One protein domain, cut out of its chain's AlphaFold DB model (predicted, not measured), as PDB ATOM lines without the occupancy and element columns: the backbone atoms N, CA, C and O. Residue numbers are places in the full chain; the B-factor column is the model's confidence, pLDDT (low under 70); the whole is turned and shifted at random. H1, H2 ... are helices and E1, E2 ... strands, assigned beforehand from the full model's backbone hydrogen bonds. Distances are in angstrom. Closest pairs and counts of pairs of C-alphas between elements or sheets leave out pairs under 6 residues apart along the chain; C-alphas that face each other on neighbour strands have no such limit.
ATOM      1  N   TYR A  60     -14.468 -34.871   0.149       87.25
ATOM      2  CA  TYR A  60     -14.474 -36.239   0.656       87.25
ATOM      3  C   TYR A  60     -15.901 -36.653   0.971       87.25
ATOM      4  O   TYR A  60     -16.624 -35.908   1.630       87.25
ATOM      5  N   GLU A  61     -16.314 -37.834   0.526       88.00
ATOM      6  CA  GLU A  61     -17.630 -38.359   0.875       88.00
ATOM      7  C   GLU A  61     -17.777 -38.504   2.390       88.00
ATOM      8  O   GLU A  61     -16.837 -38.859   3.107       88.00
ATOM      9  N   VAL A  62     -18.989 -38.271   2.891       87.56
ATOM     10  CA  VAL A  62     -19.276 -38.383   4.327       87.56
ATOM     11  C   VAL A  62     -18.947 -39.769   4.871       87.56
ATOM     12  O   VAL A  62     -18.387 -39.860   5.959       87.56
ATOM     13  N   ARG A  63     -19.214 -40.829   4.098       86.06
ATOM     14  CA  ARG A  63     -18.890 -42.208   4.488       86.06
ATOM     15  C   ARG A  63     -17.395 -42.406   4.718       86.06
ATOM     16  O   ARG A  63     -17.008 -43.077   5.667       86.06
ATOM     17  N   PHE A  64     -16.558 -41.781   3.893       84.44
ATOM     18  CA  PHE A  64     -15.108 -41.849   4.048       84.44
ATOM     19  C   PHE A  64     -14.643 -41.137   5.326       84.44
ATOM     20  O   PHE A  64     -13.853 -41.683   6.089       84.44
ATOM     21  N   ALA A  65     -15.174 -39.943   5.603       81.00
ATOM     22  CA  ALA A  65     -14.854 -39.206   6.826       81.00
ATOM     23  C   ALA A  65     -15.360 -39.917   8.098       81.00
ATOM     24  O   ALA A  65     -14.680 -39.899   9.124       81.00
ATOM     25  N   GLN A  66     -16.528 -40.563   8.025       82.19
ATOM     26  CA  GLN A  66     -17.057 -41.414   9.094       82.19
ATOM     27  C   GLN A  66     -16.119 -42.590   9.353       82.19
ATOM     28  O   GLN A  66     -15.616 -42.703  10.465       82.19
ATOM     29  N   LEU A  67     -15.783 -43.371   8.322       83.12
ATOM     30  CA  LEU A  67     -14.866 -44.507   8.438       83.12
ATOM     31  C   LEU A  67     -13.506 -44.090   9.015       83.12
ATOM     32  O   LEU A  67     -12.980 -44.748   9.906       83.12
ATOM     33  N   LEU A  68     -12.951 -42.965   8.559       80.75
ATOM     34  CA  LEU A  68     -11.698 -42.433   9.097       80.75
ATOM     35  C   LEU A  68     -11.825 -42.084  10.589       80.75
ATOM     36  O   LEU A  68     -10.932 -42.390  11.375       80.75
ATOM     37  N   THR A  69     -12.943 -41.480  10.994       78.31
ATOM     38  CA  THR A  69     -13.213 -41.160  12.402       78.31
ATOM     39  C   THR A  69     -13.352 -42.431  13.237       78.31
ATOM     40  O   THR A  69     -12.804 -42.497  14.336       78.31
ATOM     41  N   GLU A  70     -14.028 -43.456  12.721       85.81
ATOM     42  CA  GLU A  70     -14.160 -44.759  13.379       85.81
ATOM     43  C   GLU A  70     -12.800 -45.433  13.562       85.81
ATOM     44  O   GLU A  70     -12.484 -45.860  14.668       85.81
ATOM     45  N   ILE A  71     -11.956 -45.444  12.526       81.94
ATOM     46  CA  ILE A  71     -10.587 -45.975  12.596       81.94
ATOM     47  C   ILE A  71      -9.763 -45.214  13.641       81.94
ATOM     48  O   ILE A  71      -9.069 -45.826  14.450       81.94
ATOM     49  N   MET A  72      -9.845 -43.882  13.651       78.19
ATOM     50  CA  MET A  72      -9.067 -43.050  14.573       78.19
ATOM     51  C   MET A  72      -9.542 -43.141  16.029       78.19
ATOM     52  O   MET A  72      -8.739 -42.960  16.941       78.19
ATOM     53  N   THR A  73     -10.835 -43.372  16.262       79.94
ATOM     54  CA  THR A  73     -11.435 -43.348  17.609       79.94
ATOM     55  C   THR A  73     -11.760 -44.734  18.166       79.94
ATOM     56  O   THR A  73     -12.048 -44.852  19.357       79.94
ATOM     57  N   GLY A  74     -11.734 -45.774  17.329       83.56
ATOM     58  CA  GLY A  74     -12.106 -47.147  17.674       83.56
ATOM     59  C   GLY A  74     -13.595 -47.336  17.979       83.56
ATOM     60  O   GLY A  74     -13.972 -48.362  18.542       83.56
ATOM     61  N   LYS A  75     -14.446 -46.350  17.669       80.88
ATOM     62  CA  LYS A  75     -15.879 -46.369  17.987       80.88
ATOM     63  C   LYS A  75     -16.708 -46.184  16.720       80.88
ATOM     64  O   LYS A  75     -16.439 -45.224  16.001       80.88
ATOM     65  N   PRO A  76     -17.736 -47.020  16.480       81.19
ATOM     66  CA  PRO A  76     -18.668 -46.790  15.386       81.19
ATOM     67  C   PRO A  76     -19.382 -45.451  15.592       81.19
ATOM     68  O   PRO A  76     -19.811 -45.129  16.706       81.19
ATOM     69  N   THR A  77     -19.498 -44.652  14.534       74.75
ATOM     70  CA  THR A  77     -20.118 -43.330  14.599       74.75
ATOM     71  C   THR A  77     -20.952 -43.027  13.362       74.75
ATOM     72  O   THR A  77     -20.460 -42.807  12.260       74.75
ATOM     73  N   ASN A  78     -22.256 -42.876  13.590       80.12
ATOM     74  CA  ASN A  78     -23.176 -42.318  12.598       80.12
ATOM     75  C   ASN A  78     -23.208 -40.783  12.629       80.12
ATOM     76  O   ASN A  78     -23.901 -40.159  11.823       80.12
ATOM     77  N   ALA A  79     -22.484 -40.153  13.560       78.31
ATOM     78  CA  ALA A  79     -22.471 -38.707  13.683       78.31
ATOM     79  C   ALA A  79     -21.777 -38.069  12.473       78.31
ATOM     80  O   ALA A  79     -20.742 -38.544  12.002       78.31
ATOM     81  N   LYS A  80     -22.339 -36.957  11.995       84.75
ATOM     82  CA  LYS A  80     -21.730 -36.095  10.979       84.75
ATOM     83  C   LYS A  80     -21.229 -34.815  11.655       84.75
ATOM     84  O   LYS A  80     -21.947 -33.812  11.663       84.75
ATOM     85  N   PRO A  81     -20.059 -34.843  12.318       85.50
ATOM     86  CA  PRO A  81     -19.530 -33.653  12.970       85.50
ATOM     87  C   PRO A  81     -19.358 -32.523  11.954       85.50
ATOM     88  O   PRO A  81     -18.868 -32.723  10.853       85.50
ATOM     89  N   GLN A  82     -19.719 -31.299  12.332       88.06
ATOM     90  CA  GLN A  82     -19.590 -30.148  11.429       88.06
ATOM     91  C   GLN A  82     -18.128 -29.840  11.069       88.06
ATOM     92  O   GLN A  82     -17.858 -29.272  10.013       88.06
ATOM     93  N   LEU A  83     -17.192 -30.210  11.944       89.62
ATOM     94  CA  LEU A  83     -15.766 -29.940  11.826       89.62
ATOM     95  C   LEU A  83     -14.970 -31.124  12.381       89.62
ATOM     96  O   LEU A  83     -15.170 -31.520  13.527       89.62
ATOM     97  N   ILE A  84     -14.020 -31.623  11.597       87.75
ATOM     98  CA  ILE A  84     -13.027 -32.613  12.013       87.75
ATOM     99  C   ILE A  84     -11.657 -31.958  11.871       87.75
ATOM    100  O   ILE A  84     -11.254 -31.557  10.777       87.75
ATOM    101  N   LYS A  85     -10.937 -31.823  12.985       87.81
ATOM    102  CA  LYS A  85      -9.563 -31.312  12.984       87.81
ATOM    103  C   LYS A  85      -8.609 -32.481  12.808       87.81
ATOM    104  O   LYS A  85      -8.635 -33.412  13.610       87.81
ATOM    105  N   MET A  86      -7.781 -32.424  11.772       84.00
ATOM    106  CA  MET A  86      -6.761 -33.443  11.561       84.00
ATOM    107  C   MET A  86      -5.632 -33.276  12.591       84.00
ATOM    108  O   MET A  86      -5.413 -32.161  13.077       84.00
ATOM    109  N   PRO A  87      -4.901 -34.357  12.920       81.19
ATOM    110  CA  PRO A  87      -3.751 -34.289  13.813       81.19
ATOM    111  C   PRO A  87      -2.709 -33.272  13.343       81.19
ATOM    112  O   PRO A  87      -2.545 -33.026  12.144       81.19
ATOM    113  N   GLU A  88      -1.973 -32.692  14.288       78.81
ATOM    114  CA  GLU A  88      -0.890 -31.780  13.944       78.81
ATOM    115  C   GLU A  88       0.259 -32.520  13.253       78.81
ATOM    116  O   GLU A  88       0.736 -33.547  13.727       78.81
ATOM    117  N   THR A  89       0.733 -31.962  12.140       80.12
ATOM    118  CA  THR A  89       1.892 -32.475  11.401       80.12
ATOM    119  C   THR A  89       2.903 -31.357  11.131       80.12
ATOM    120  O   THR A  89       2.695 -30.203  11.531       80.12
ATOM    121  N   VAL A  90       3.999 -31.702  10.442       80.88
ATOM    122  CA  VAL A  90       4.983 -30.751   9.887       80.88
ATOM    123  C   VAL A  90       4.417 -29.892   8.747       80.88
ATOM    124  O   VAL A  90       5.029 -28.891   8.371       80.88
ATOM    125  N   TYR A  91       3.261 -30.274   8.200       81.38
ATOM    126  CA  TYR A  91       2.547 -29.532   7.166       81.38
ATOM    127  C   TYR A  91       1.515 -28.580   7.770       81.38
ATOM    128  O   TYR A  91       1.125 -28.714   8.934       81.38
ATOM    129  N   GLU A  92       1.072 -27.600   6.981       81.06
ATOM    130  CA  GLU A  92      -0.003 -26.690   7.376       81.06
ATOM    131  C   GLU A  92      -1.230 -27.472   7.894       81.06
ATOM    132  O   GLU A  92      -1.500 -28.592   7.442       81.06
ATOM    133  N   PRO A  93      -1.959 -26.934   8.887       84.06
ATOM    134  CA  PRO A  93      -3.085 -27.637   9.485       84.06
ATOM    135  C   PRO A  93      -4.176 -27.902   8.446       84.06
ATOM    136  O   PRO A  93      -4.404 -27.109   7.528       84.06
ATOM    137  N   ILE A  94      -4.874 -29.017   8.637       87.56
ATOM    138  CA  ILE A  94      -6.006 -29.418   7.811       87.56
ATOM    139  C   ILE A  94      -7.223 -29.594   8.704       87.56
ATOM    140  O   ILE A  94      -7.157 -30.212   9.769       87.56
ATOM    141  N   ALA A  95      -8.354 -29.106   8.220       89.88
ATOM    142  CA  ALA A  95      -9.654 -29.384   8.793       89.88
ATOM    143  C   ALA A  95     -10.610 -29.868   7.704       89.88
ATOM    144  O   ALA A  95     -10.631 -29.319   6.601       89.88
ATOM    145  N   LEU A  96     -11.417 -30.874   8.020       90.50
ATOM    146  CA  LEU A  96     -12.538 -31.297   7.194       90.50
ATOM    147  C   LEU A  96     -13.800 -30.627   7.731       90.50
ATOM    148  O   LEU A  96     -14.115 -30.763   8.912       90.50
ATOM    149  N   VAL A  97     -14.523 -29.904   6.881       90.94
ATOM    150  CA  VAL A  97     -15.753 -29.205   7.278       90.94
ATOM    151  C   VAL A  97     -16.921 -29.721   6.463       90.94
ATOM    152  O   VAL A  97     -16.836 -29.778   5.237       90.94
ATOM    153  N   LEU A  98     -18.001 -30.087   7.145       91.06
ATOM    154  CA  LEU A  98     -19.193 -30.633   6.510       91.06
ATOM    155  C   LEU A  98     -19.849 -29.580   5.606       91.06
ATOM    156  O   LEU A  98     -20.021 -28.416   5.999       91.06
ATOM    157  N   SER A  99     -20.218 -29.999   4.397       88.75
ATOM    158  CA  SER A  99     -20.966 -29.169   3.460       88.75
ATOM    159  C   SER A  99     -22.360 -28.844   3.988       88.75
ATOM    160  O   SER A  99     -22.922 -29.564   4.811       88.75
ATOM    161  N   SER A 100     -22.963 -27.773   3.474       84.56
ATOM    162  CA  SER A 100     -24.357 -27.431   3.786       84.56
ATOM    163  C   SER A 100     -25.360 -28.495   3.332       84.56
ATOM    164  O   SER A 100     -26.435 -28.586   3.909       84.56
ATOM    165  N   THR A 101     -25.018 -29.287   2.313       85.50
ATOM    166  CA  THR A 101     -25.831 -30.415   1.831       85.50
ATOM    167  C   THR A 101     -25.605 -31.700   2.627       85.50
ATOM    168  O   THR A 101     -26.269 -32.695   2.364       85.50
ATOM    169  N   GLU A 102     -24.658 -31.708   3.572       86.88
ATOM    170  CA  GLU A 102     -24.274 -32.864   4.391       86.88
ATOM    171  C   GLU A 102     -23.919 -34.139   3.608       86.88
ATOM    172  O   GLU A 102     -24.078 -35.261   4.109       86.88
ATOM    173  N   GLN A 103     -23.462 -33.966   2.367       86.94
ATOM    174  CA  GLN A 103     -23.086 -35.049   1.453       86.94
ATOM    175  C   GLN A 103     -21.573 -35.272   1.405       86.94
ATOM    176  O   GLN A 103     -21.114 -36.395   1.192       86.94
ATOM    177  N   PHE A 104     -20.791 -34.220   1.639       90.00
ATOM    178  CA  PHE A 104     -19.336 -34.261   1.569       90.00
ATOM    179  C   PHE A 104     -18.704 -33.337   2.611       90.00
ATOM    180  O   PHE A 104     -19.328 -32.408   3.125       90.00
ATOM    181  N   TYR A 105     -17.436 -33.591   2.900       90.88
ATOM    182  CA  TYR A 105     -16.567 -32.719   3.667       90.88
ATOM    183  C   TYR A 105     -15.594 -32.003   2.739       90.88
ATOM    184  O   TYR A 105     -14.963 -32.625   1.884       90.88
ATOM    185  N   TYR A 106     -15.422 -30.703   2.952       89.25
ATOM    186  CA  TYR A 106     -14.373 -29.924   2.312       89.25
ATOM    187  C   TYR A 106     -13.093 -29.966   3.138       89.25
ATOM    188  O   TYR A 106     -13.106 -29.644   4.327       89.25
ATOM    189  N   ARG A 107     -11.971 -30.275   2.489       88.50
ATOM    190  CA  ARG A 107     -10.633 -30.059   3.037       88.50
ATOM    191  C   ARG A 107     -10.312 -28.578   3.020       88.50
ATOM    192  O   ARG A 107     -10.177 -27.971   1.966       88.50
ATOM    193  N   THR A 108     -10.155 -28.013   4.202       86.06
ATOM    194  CA  THR A 108      -9.835 -26.605   4.414       86.06
ATOM    195  C   THR A 108      -8.450 -26.470   5.028       86.06
ATOM    196  O   THR A 108      -8.101 -27.166   5.987       86.06
ATOM    197  N   THR A 109      -7.665 -25.548   4.488       83.62
ATOM    198  CA  THR A 109      -6.379 -25.119   5.046       83.62
ATOM    199  C   THR A 109      -6.481 -23.644   5.437       83.62
ATOM    200  O   THR A 109      -7.428 -22.962   5.024       83.62
ATOM    201  N   PRO A 110      -5.516 -23.106   6.201       79.00
ATOM    202  CA  PRO A 110      -5.462 -21.685   6.524       79.00
ATOM    203  C   PRO A 110      -5.596 -20.758   5.319       79.00
ATOM    204  O   PRO A 110      -6.135 -19.657   5.427       79.00
ATOM    205  N   ASN A 111      -5.125 -21.215   4.162       74.88
ATOM    206  CA  ASN A 111      -4.996 -20.398   2.967       74.88
ATOM    207  C   ASN A 111      -6.009 -20.755   1.869       74.88
ATOM    208  O   ASN A 111      -6.072 -20.045   0.865       74.88
ATOM    209  N   HIS A 112      -6.794 -21.829   2.026       76.94
ATOM    210  CA  HIS A 112      -7.637 -22.349   0.951       76.94
ATOM    211  C   HIS A 112      -8.905 -23.074   1.444       76.94
ATOM    212  O   HIS A 112      -8.864 -23.888   2.369       76.94
ATOM    213  N   CYS A 113     -10.030 -22.830   0.758       80.69
ATOM    214  CA  CYS A 113     -11.222 -23.688   0.765       80.69
ATOM    215  C   CYS A 113     -11.622 -24.031  -0.682       80.69
ATOM    216  O   CYS A 113     -11.771 -23.096  -1.474       80.69
ATOM    217  N   PRO A 114     -11.922 -25.304  -0.998       80.12
ATOM    218  CA  PRO A 114     -12.394 -25.723  -2.323       80.12
ATOM    219  C   PRO A 114     -13.793 -25.214  -2.694       80.12
ATOM    220  O   PRO A 114     -14.205 -25.254  -3.841       80.12
ATOM    221  N   CYS A 115     -14.552 -24.747  -1.713       76.31
ATOM    222  CA  CYS A 115     -15.951 -24.353  -1.826       76.31
ATOM    223  C   CYS A 115     -16.212 -23.017  -2.557       76.31
ATOM    224  O   CYS A 115     -17.312 -22.485  -2.433       76.31
ATOM    225  N   GLU A 116     -15.207 -22.439  -3.228       64.69
ATOM    226  CA  GLU A 116     -15.234 -21.169  -3.986       64.69
ATOM    227  C   GLU A 116     -15.598 -19.888  -3.203       64.69
ATOM    228  O   GLU A 116     -15.105 -18.811  -3.527       64.69
ATOM    229  N   GLY A 117     -16.350 -19.967  -2.099       56.59
ATOM    230  CA  GLY A 117     -16.687 -18.834  -1.220       56.59
ATOM    231  C   GLY A 117     -15.485 -18.233  -0.480       56.59
ATOM    232  O   GLY A 117     -15.592 -17.206   0.191       56.59
ATOM    233  N   TRP A 118     -14.320 -18.877  -0.582       54.09
ATOM    234  CA  TRP A 118     -13.046 -18.303  -0.160       54.09
ATOM    235  C   TRP A 118     -12.465 -17.327  -1.187       54.09
ATOM    236  O   TRP A 118     -11.667 -16.483  -0.799       54.09
ATOM    237  N   PHE A 119     -12.878 -17.418  -2.455       51.53
ATOM    238  CA  PHE A 119     -12.359 -16.626  -3.574       51.53
ATOM    239  C   PHE A 119     -13.326 -15.549  -4.097       51.53
ATOM    240  O   PHE A 119     -12.929 -14.707  -4.906       51.53
ATOM    241  N   TYR A 120     -14.576 -15.530  -3.637       38.59
ATOM    242  CA  TYR A 120     -15.578 -14.542  -4.049       38.59
ATOM    243  C   TYR A 120     -15.517 -13.273  -3.171       38.59
ATOM    244  O   TYR A 120     -15.868 -13.352  -1.997       38.59
ATOM    245  N   SER A 121     -15.181 -12.048  -3.600       47.03
ATOM    246  CA  SER A 121     -14.433 -11.447  -4.728       47.03
ATOM    247  C   SER A 121     -13.999 -10.023  -4.255       47.03
ATOM    248  O   SER A 121     -14.326  -9.637  -3.133       47.03
ATOM    249  N   VAL A 122     -13.199  -9.218  -4.980       46.78
ATOM    250  CA  VAL A 122     -13.790  -8.266  -5.957       46.78
ATOM    251  C   VAL A 122     -13.110  -8.238  -7.335       46.78
ATOM    252  O   VAL A 122     -13.759  -7.818  -8.278       46.78
ATOM    253  N   GLU A 123     -11.859  -8.686  -7.522       47.09
ATOM    254  CA  GLU A 123     -11.195  -8.491  -8.839       47.09
ATOM    255  C   GLU A 123     -10.465  -9.688  -9.474       47.09
ATOM    256  O   GLU A 123     -10.227  -9.625 -10.674       47.09
ATOM    257  N   ARG A 124     -10.168 -10.788  -8.757       42.09
ATOM    258  CA  ARG A 124      -9.843 -12.128  -9.332       42.09
ATOM    259  C   ARG A 124      -9.399 -13.165  -8.287       42.09
ATOM    260  O   ARG A 124      -9.540 -14.346  -8.550       42.09
ATOM    261  N   PHE A 125      -8.917 -12.754  -7.108       44.09
ATOM    262  CA  PHE A 125      -8.477 -13.663  -6.026       44.09
ATOM    263  C   PHE A 125      -8.692 -13.049  -4.625       44.09
ATOM    264  O   PHE A 125      -7.747 -12.818  -3.873       44.09
ATOM    265  N   GLY A 126      -9.934 -12.696  -4.282       44.84
ATOM    266  CA  GLY A 126     -10.248 -12.016  -3.019       44.84
ATOM    267  C   GLY A 126     -10.419 -12.994  -1.859       44.84
ATOM    268  O   GLY A 126     -11.242 -13.895  -1.952       44.84
ATOM    269  N   LYS A 127      -9.676 -12.796  -0.762       51.59
ATOM    270  CA  LYS A 127      -9.825 -13.548   0.493       51.59
ATOM    271  C   LYS A 127     -11.234 -13.362   1.081       51.59
ATOM    272  O   LYS A 127     -11.525 -12.294   1.585       51.59
ATOM    273  N   GLY A 128     -12.043 -14.419   1.065       59.25
ATOM    274  CA  GLY A 128     -12.917 -14.904   2.141       59.25
ATOM    275  C   GLY A 128     -14.181 -14.137   2.570       59.25
ATOM    276  O   GLY A 128     -14.115 -13.238   3.401       59.25
ATOM    277  N   LYS A 129     -15.351 -14.726   2.262       62.72
ATOM    278  CA  LYS A 129     -16.413 -15.011   3.258       62.72
ATOM    279  C   LYS A 129     -16.933 -16.441   3.063       62.72
ATOM    280  O   LYS A 129     -18.046 -16.672   2.602       62.72
ATOM    281  N   CYS A 130     -16.113 -17.423   3.428       78.19
ATOM    282  CA  CYS A 130     -16.494 -18.830   3.374       78.19
ATOM    283  C   CYS A 130     -16.912 -19.347   4.757       78.19
ATOM    284  O   CYS A 130     -16.097 -19.321   5.678       78.19
ATOM    285  N   ARG A 131     -18.114 -19.939   4.877       83.38
ATOM    286  CA  ARG A 131     -18.561 -20.639   6.100       83.38
ATOM    287  C   ARG A 131     -17.548 -21.682   6.576       83.38
ATOM    288  O   ARG A 131     -17.234 -21.722   7.759       83.38
ATOM    289  N   HIS A 132     -17.037 -22.517   5.671       86.38
ATOM    290  CA  HIS A 132     -16.118 -23.600   6.026       86.38
ATOM    291  C   HIS A 132     -14.808 -23.073   6.614       86.38
ATOM    292  O   HIS A 132     -14.343 -23.571   7.634       86.38
ATOM    293  N   HIS A 133     -14.248 -22.020   6.016       83.88
ATOM    294  CA  HIS A 133     -13.025 -21.408   6.525       83.88
ATOM    295  C   HIS A 133     -13.265 -20.687   7.856       83.88
ATOM    296  O   HIS A 133     -12.493 -20.879   8.786       83.88
ATOM    297  N   THR A 134     -14.386 -19.972   8.005       83.81
ATOM    298  CA  THR A 134     -14.775 -19.347   9.281       83.81
ATOM    299  C   THR A 134     -14.923 -20.365  10.412       83.81
ATOM    300  O   THR A 134     -14.520 -20.084  11.538       83.81
ATOM    301  N   LEU A 135     -15.470 -21.551  10.128       86.88
ATOM    302  CA  LEU A 135     -15.604 -22.625  11.117       86.88
ATOM    303  C   LEU A 135     -14.257 -23.265  11.476       86.88
ATOM    304  O   LEU A 135     -14.001 -23.534  12.649       86.88
ATOM    305  N   ALA A 136     -13.399 -23.516  10.487       87.94
ATOM    306  CA  ALA A 136     -12.112 -24.171  10.704       87.94
ATOM    307  C   ALA A 136     -11.046 -23.238  11.309       87.94
ATOM    308  O   ALA A 136     -10.270 -23.664  12.168       87.94
ATOM    309  N   TYR A 137     -11.023 -21.968  10.891       85.81
ATOM    310  CA  TYR A 137      -9.975 -20.989  11.194       85.81
ATOM    311  C   TYR A 137     -10.559 -19.601  11.547       85.81
ATOM    312  O   TYR A 137     -10.287 -18.614  10.854       85.81
ATOM    313  N   PRO A 138     -11.328 -19.478  12.645       82.31
ATOM    314  CA  PRO A 138     -12.065 -18.255  12.985       82.31
ATOM    315  C   PRO A 138     -11.170 -17.015  13.140       82.31
ATOM    316  O   PRO A 138     -11.507 -15.945  12.641       82.31
ATOM    317  N   GLU A 139      -9.990 -17.154  13.753       80.56
ATOM    318  CA  GLU A 139      -9.030 -16.049  13.931       80.56
ATOM    319  C   GLU A 139      -8.474 -15.530  12.588       80.56
ATOM    320  O   GLU A 139      -8.199 -14.342  12.410       80.56
ATOM    321  N   GLN A 140      -8.271 -16.419  11.613       75.62
ATOM    322  CA  GLN A 140      -7.795 -16.037  10.281       75.62
ATOM    323  C   GLN A 140      -8.923 -15.437   9.448       75.62
ATOM    324  O   GLN A 140      -8.709 -14.441   8.761       75.62
ATOM    325  N   ALA A 141     -10.130 -15.996   9.553       76.56
ATOM    326  CA  ALA A 141     -11.320 -15.439   8.930       76.56
ATOM    327  C   ALA A 141     -11.614 -14.017   9.442       76.56
ATOM    328  O   ALA A 141     -11.907 -13.138   8.634       76.56
ATOM    329  N   ALA A 142     -11.454 -13.759  10.746       76.88
ATOM    330  CA  ALA A 142     -11.601 -12.427  11.334       76.88
ATOM    331  C   ALA A 142     -10.571 -11.429  10.777       76.88
ATOM    332  O   ALA A 142     -10.949 -10.357  10.311       76.88
ATOM    333  N   ARG A 143      -9.284 -11.807  10.733       74.88
ATOM    334  CA  ARG A 143      -8.225 -10.973  10.132       74.88
ATOM    335  C   ARG A 143      -8.494 -10.660   8.665       74.88
ATOM    336  O   ARG A 143      -8.343  -9.519   8.239       74.88
ATOM    337  N   ASN A 144      -8.924 -11.661   7.902       72.62
ATOM    338  CA  ASN A 144      -9.276 -11.467   6.501       72.62
ATOM    339  C   ASN A 144     -10.489 -10.551   6.349       72.62
ATOM    340  O   ASN A 144     -10.474  -9.693   5.479       72.62
ATOM    341  N   ALA A 145     -11.503 -10.671   7.208       73.06
ATOM    342  CA  ALA A 145     -12.649  -9.769   7.190       73.06
ATOM    343  C   ALA A 145     -12.228  -8.311   7.433       73.06
ATOM    344  O   ALA A 145     -12.647  -7.430   6.686       73.06
ATOM    345  N   THR A 146     -11.357  -8.053   8.412       76.19
ATOM    346  CA  THR A 146     -10.805  -6.712   8.660       76.19
ATOM    347  C   THR A 146     -10.023  -6.186   7.454       76.19
ATOM    348  O   THR A 146     -10.201  -5.037   7.060       76.19
ATOM    349  N   GLU A 147      -9.204  -7.032   6.831       73.44
ATOM    350  CA  GLU A 147      -8.431  -6.687   5.633       73.44
ATOM    351  C   GLU A 147      -9.334  -6.358   4.433       73.44
ATOM    352  O   GLU A 147      -9.105  -5.379   3.728       73.44
ATOM    353  N   ILE A 148     -10.410  -7.123   4.225       72.69
ATOM    354  CA  ILE A 148     -11.413  -6.848   3.188       72.69
ATOM    355  C   ILE A 148     -12.069  -5.491   3.420       72.69
ATOM    356  O   ILE A 148     -12.228  -4.722   2.474       72.69
ATOM    357  N   GLU A 149     -12.483  -5.196   4.652       76.25
ATOM    358  CA  GLU A 149     -13.116  -3.915   4.971       76.25
ATOM    359  C   GLU A 149     -12.137  -2.749   4.785       76.25
ATOM    360  O   GLU A 149     -12.534  -1.713   4.251       76.25
ATOM    361  N   ARG A 150     -10.846  -2.942   5.092       77.25
ATOM    362  CA  ARG A 150      -9.793  -1.973   4.760       77.25
ATOM    363  C   ARG A 150      -9.689  -1.744   3.251       77.25
ATOM    364  O   ARG A 150      -9.792  -0.604   2.815       77.25
ATOM    365  N   ILE A 151      -9.579  -2.804   2.447       74.19
ATOM    366  CA  ILE A 151      -9.493  -2.705   0.978       74.19
ATOM    367  C   ILE A 151     -10.745  -2.034   0.395       74.19
ATOM    368  O   ILE A 151     -10.655  -1.207  -0.513       74.19
ATOM    369  N   LYS A 152     -11.937  -2.362   0.905       74.88
ATOM    370  CA  LYS A 152     -13.186  -1.706   0.492       74.88
ATOM    371  C   LYS A 152     -13.181  -0.221   0.840       74.88
ATOM    372  O   LYS A 152     -13.619   0.582   0.019       74.88
ATOM    373  N   ALA A 153     -12.704   0.144   2.028       76.44
ATOM    374  CA  ALA A 153     -12.578   1.534   2.443       76.44
ATOM    375  C   ALA A 153     -11.571   2.291   1.564       76.44
ATOM    376  O   ALA A 153     -11.898   3.369   1.078       76.44
ATOM    377  N   GLU A 154     -10.412   1.699   1.267       75.69
ATOM    378  CA  GLU A 154      -9.406   2.253   0.353       75.69
ATOM    379  C   GLU A 154      -9.958   2.440  -1.063       75.69
ATOM    380  O   GLU A 154      -9.784   3.501  -1.651       75.69
ATOM    381  N   LYS A 155     -10.694   1.462  -1.609       71.75
ATOM    382  CA  LYS A 155     -11.350   1.599  -2.920       71.75
ATOM    383  C   LYS A 155     -12.440   2.665  -2.920       71.75
ATOM    384  O   LYS A 155     -12.577   3.391  -3.903       71.75
ATOM    385  N   LYS A 156     -13.213   2.777  -1.839       72.00
ATOM    386  CA  LYS A 156     -14.226   3.828  -1.679       72.00
ATOM    387  C   LYS A 156     -13.576   5.208  -1.605       72.00
ATOM    388  O   LYS A 156     -14.087   6.144  -2.213       72.00
ATOM    389  N   GLU A 157     -12.447   5.324  -0.918       68.06
ATOM    390  CA  GLU A 157     -11.681   6.565  -0.849       68.06
ATOM    391  C   GLU A 157     -11.008   6.886  -2.189       68.06
ATOM    392  O   GLU A 157     -11.130   8.003  -2.673       68.06
ATOM    393  N   ALA A 158     -10.425   5.904  -2.880       59.19
ATOM    394  CA  ALA A 158      -9.893   6.069  -4.235       59.19
ATOM    395  C   ALA A 158     -10.984   6.468  -5.247       59.19
ATOM    396  O   ALA A 158     -10.752   7.306  -6.119       59.19
ATOM    397  N   GLY A 159     -12.194   5.915  -5.112       57.59
ATOM    398  CA  GLY A 159     -13.377   6.314  -5.874       57.59
ATOM    399  C   GLY A 159     -13.802   7.755  -5.580       57.59
ATOM    400  O   GLY A 159     -14.044   8.517  -6.513       57.59
ATOM    401  N   ARG A 160     -13.791   8.164  -4.306       58.53
ATOM    402  CA  ARG A 160     -14.049   9.551  -3.882       58.53
ATOM    403  C   ARG A 160     -12.980  10.529  -4.349       58.53
ATOM    404  O   ARG A 160     -13.322  11.641  -4.728       58.53
ATOM    405  N   VAL A 161     -11.708  10.135  -4.361       52.50
ATOM    406  CA  VAL A 161     -10.614  10.942  -4.918       52.50
ATOM    407  C   VAL A 161     -10.793  11.085  -6.427       52.50
ATOM    408  O   VAL A 161     -10.634  12.197  -6.924       52.50
ATOM    409  N   ARG A 162     -11.218  10.030  -7.144       50.00
ATOM    410  CA  ARG A 162     -11.599  10.085  -8.572       50.00
ATOM    411  C   ARG A 162     -12.810  10.984  -8.840       50.00
ATOM    412  O   ARG A 162     -12.807  11.722  -9.820       50.00
ATOM    413  N   GLU A 163     -13.827  10.967  -7.980       48.88
ATOM    414  CA  GLU A 163     -14.965  11.894  -8.063       48.88
ATOM    415  C   GLU A 163     -14.564  13.334  -7.723       48.88
ATOM    416  O   GLU A 163     -14.979  14.254  -8.420       48.88
ATOM    417  N   LYS A 164     -13.687  13.550  -6.735       41.06
ATOM    418  CA  LYS A 164     -13.132  14.876  -6.413       41.06
ATOM    419  C   LYS A 164     -12.204  15.414  -7.502       41.06
ATOM    420  O   LYS A 164     -12.203  16.617  -7.727       41.06
ATOM    421  N   THR A 165     -11.460  14.561  -8.211       43.19
ATOM    422  CA  THR A 165     -10.677  14.979  -9.392       43.19
ATOM    423  C   THR A 165     -11.548  15.215 -10.623       43.19
ATOM    424  O   THR A 165     -11.191  16.057 -11.434       43.19
ATOM    425  N   LYS A 166     -12.719  14.573 -10.736       42.31
ATOM    426  CA  LYS A 166     -13.767  14.975 -11.694       42.31
ATOM    427  C   LYS A 166     -14.501  16.264 -11.294       42.31
ATOM    428  O   LYS A 166     -15.072  16.912 -12.164       42.31
TER     429      LYS A 166
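Overview. This is residues 60 to 166 of the 236 residues of an uncharacterized protein of uncultured archaeon (UniProt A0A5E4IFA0). A small sheet of three short strands, E1, E2 and E3, has H1 on one face and the short H2 on the opposite face, and just after H2 the long helix H3 runs away from the sheet as an arm, its residues 153 to 166 sticking out free. A long loop, residues 109 to 130, links E3 to H2. You have 107 residues printed, with three named helices and three named strands in the order H1, E1, E2, E3, H2, H3; the sheet's order is E1, E2, E3, antiparallel throughout, and the class is mixed, helices and strands. The whole is loose, with a radius of gyration of the C-alphas of 18.4 A, and spans 68 by 30 by 17 A, the arm adding much of the length.

Along the chain. Begin at Tyr 60 and go on to C-alpha 62 at (-19.276, -38.383, 4.327), where H1 starts; it covers residues 62 to 73 and measures 16.2 A from first to last C-alpha. E1 follows at residues 83 to 85, and E2 at residues 95 to 98. Look next for E3, residues 104 to 108, 12.5 A long, with C-alpha 104 at (-19.336, -34.261, 1.569). H2 takes residues 131 to 136 and is 8.7 A long. H3 takes residues 138 to 166; follow it for 41.4 A to C-alpha 166 at (-13.767, 14.975, -11.694).

Arrangement. Start at the sheet, a meander, in which each strand is the antiparallel neighbour of the one before; E2 is the inner strand, E1 and E3 the edge strands. E1 and E2 form a hairpin at 164 degrees between their directions: find N 84 and O 96 within hydrogen-bond range at 2.8 A, and N 96 and O 84 also at 2.8 A. E2 and E3 form a second hairpin at 148 degrees, where N 97 and O 106 are 2.9 A apart and N 106 and O 97 are 2.8 A apart. Residues 60 to 61 make a short antiparallel pairing with residues 104 to 105 of E3. H2 is on the sheet at a height of 8.6 A, over E2, and runs slantwise to the strands, at 39 degrees to E2 on the local plane; the closest C-alphas of E2 and H2 are those of Val 97 and His 132, 5.8 A apart. On the opposite face H1 is on the sheet, at a height of 9.9 A, over E2 and only just over E1, on which 3 of its C-alphas fall; on the local plane it runs slantwise, at 49 degrees to E2. The closest C-alphas of H1 and E3 are those of Val 62 and Phe 104, 5.0 A apart. H3 is not on the sheet. It touches H2 only at the corner by their link, with its residues 140 to 142 alone; the closest C-alphas are those of Thr 134 and Ala 141, 5.2 A apart. Their lines stand at a steep tilt of 46 degrees, opposite ways. H1 and H3 are apart. In H1, H2 and H3 every O i to N i+4 pair is within hydrogen-bond range.

Size, cuts and confidence. Look at Gly 74 and Lys 166 for the two C-alphas farthest apart, 68.7 A. Without the free residues 153 to 166, the body has 93 residues and spans 48 by 30 by 17 A. The printed part has no cut. The link from E3 to H2, 22 residues, is long; those from E2 to E3 and from H2 to H3 are tight. The mean pLDDT of the printed part is 75.1, and in this model residues 116 to 129 and 157 to 166 are under 70.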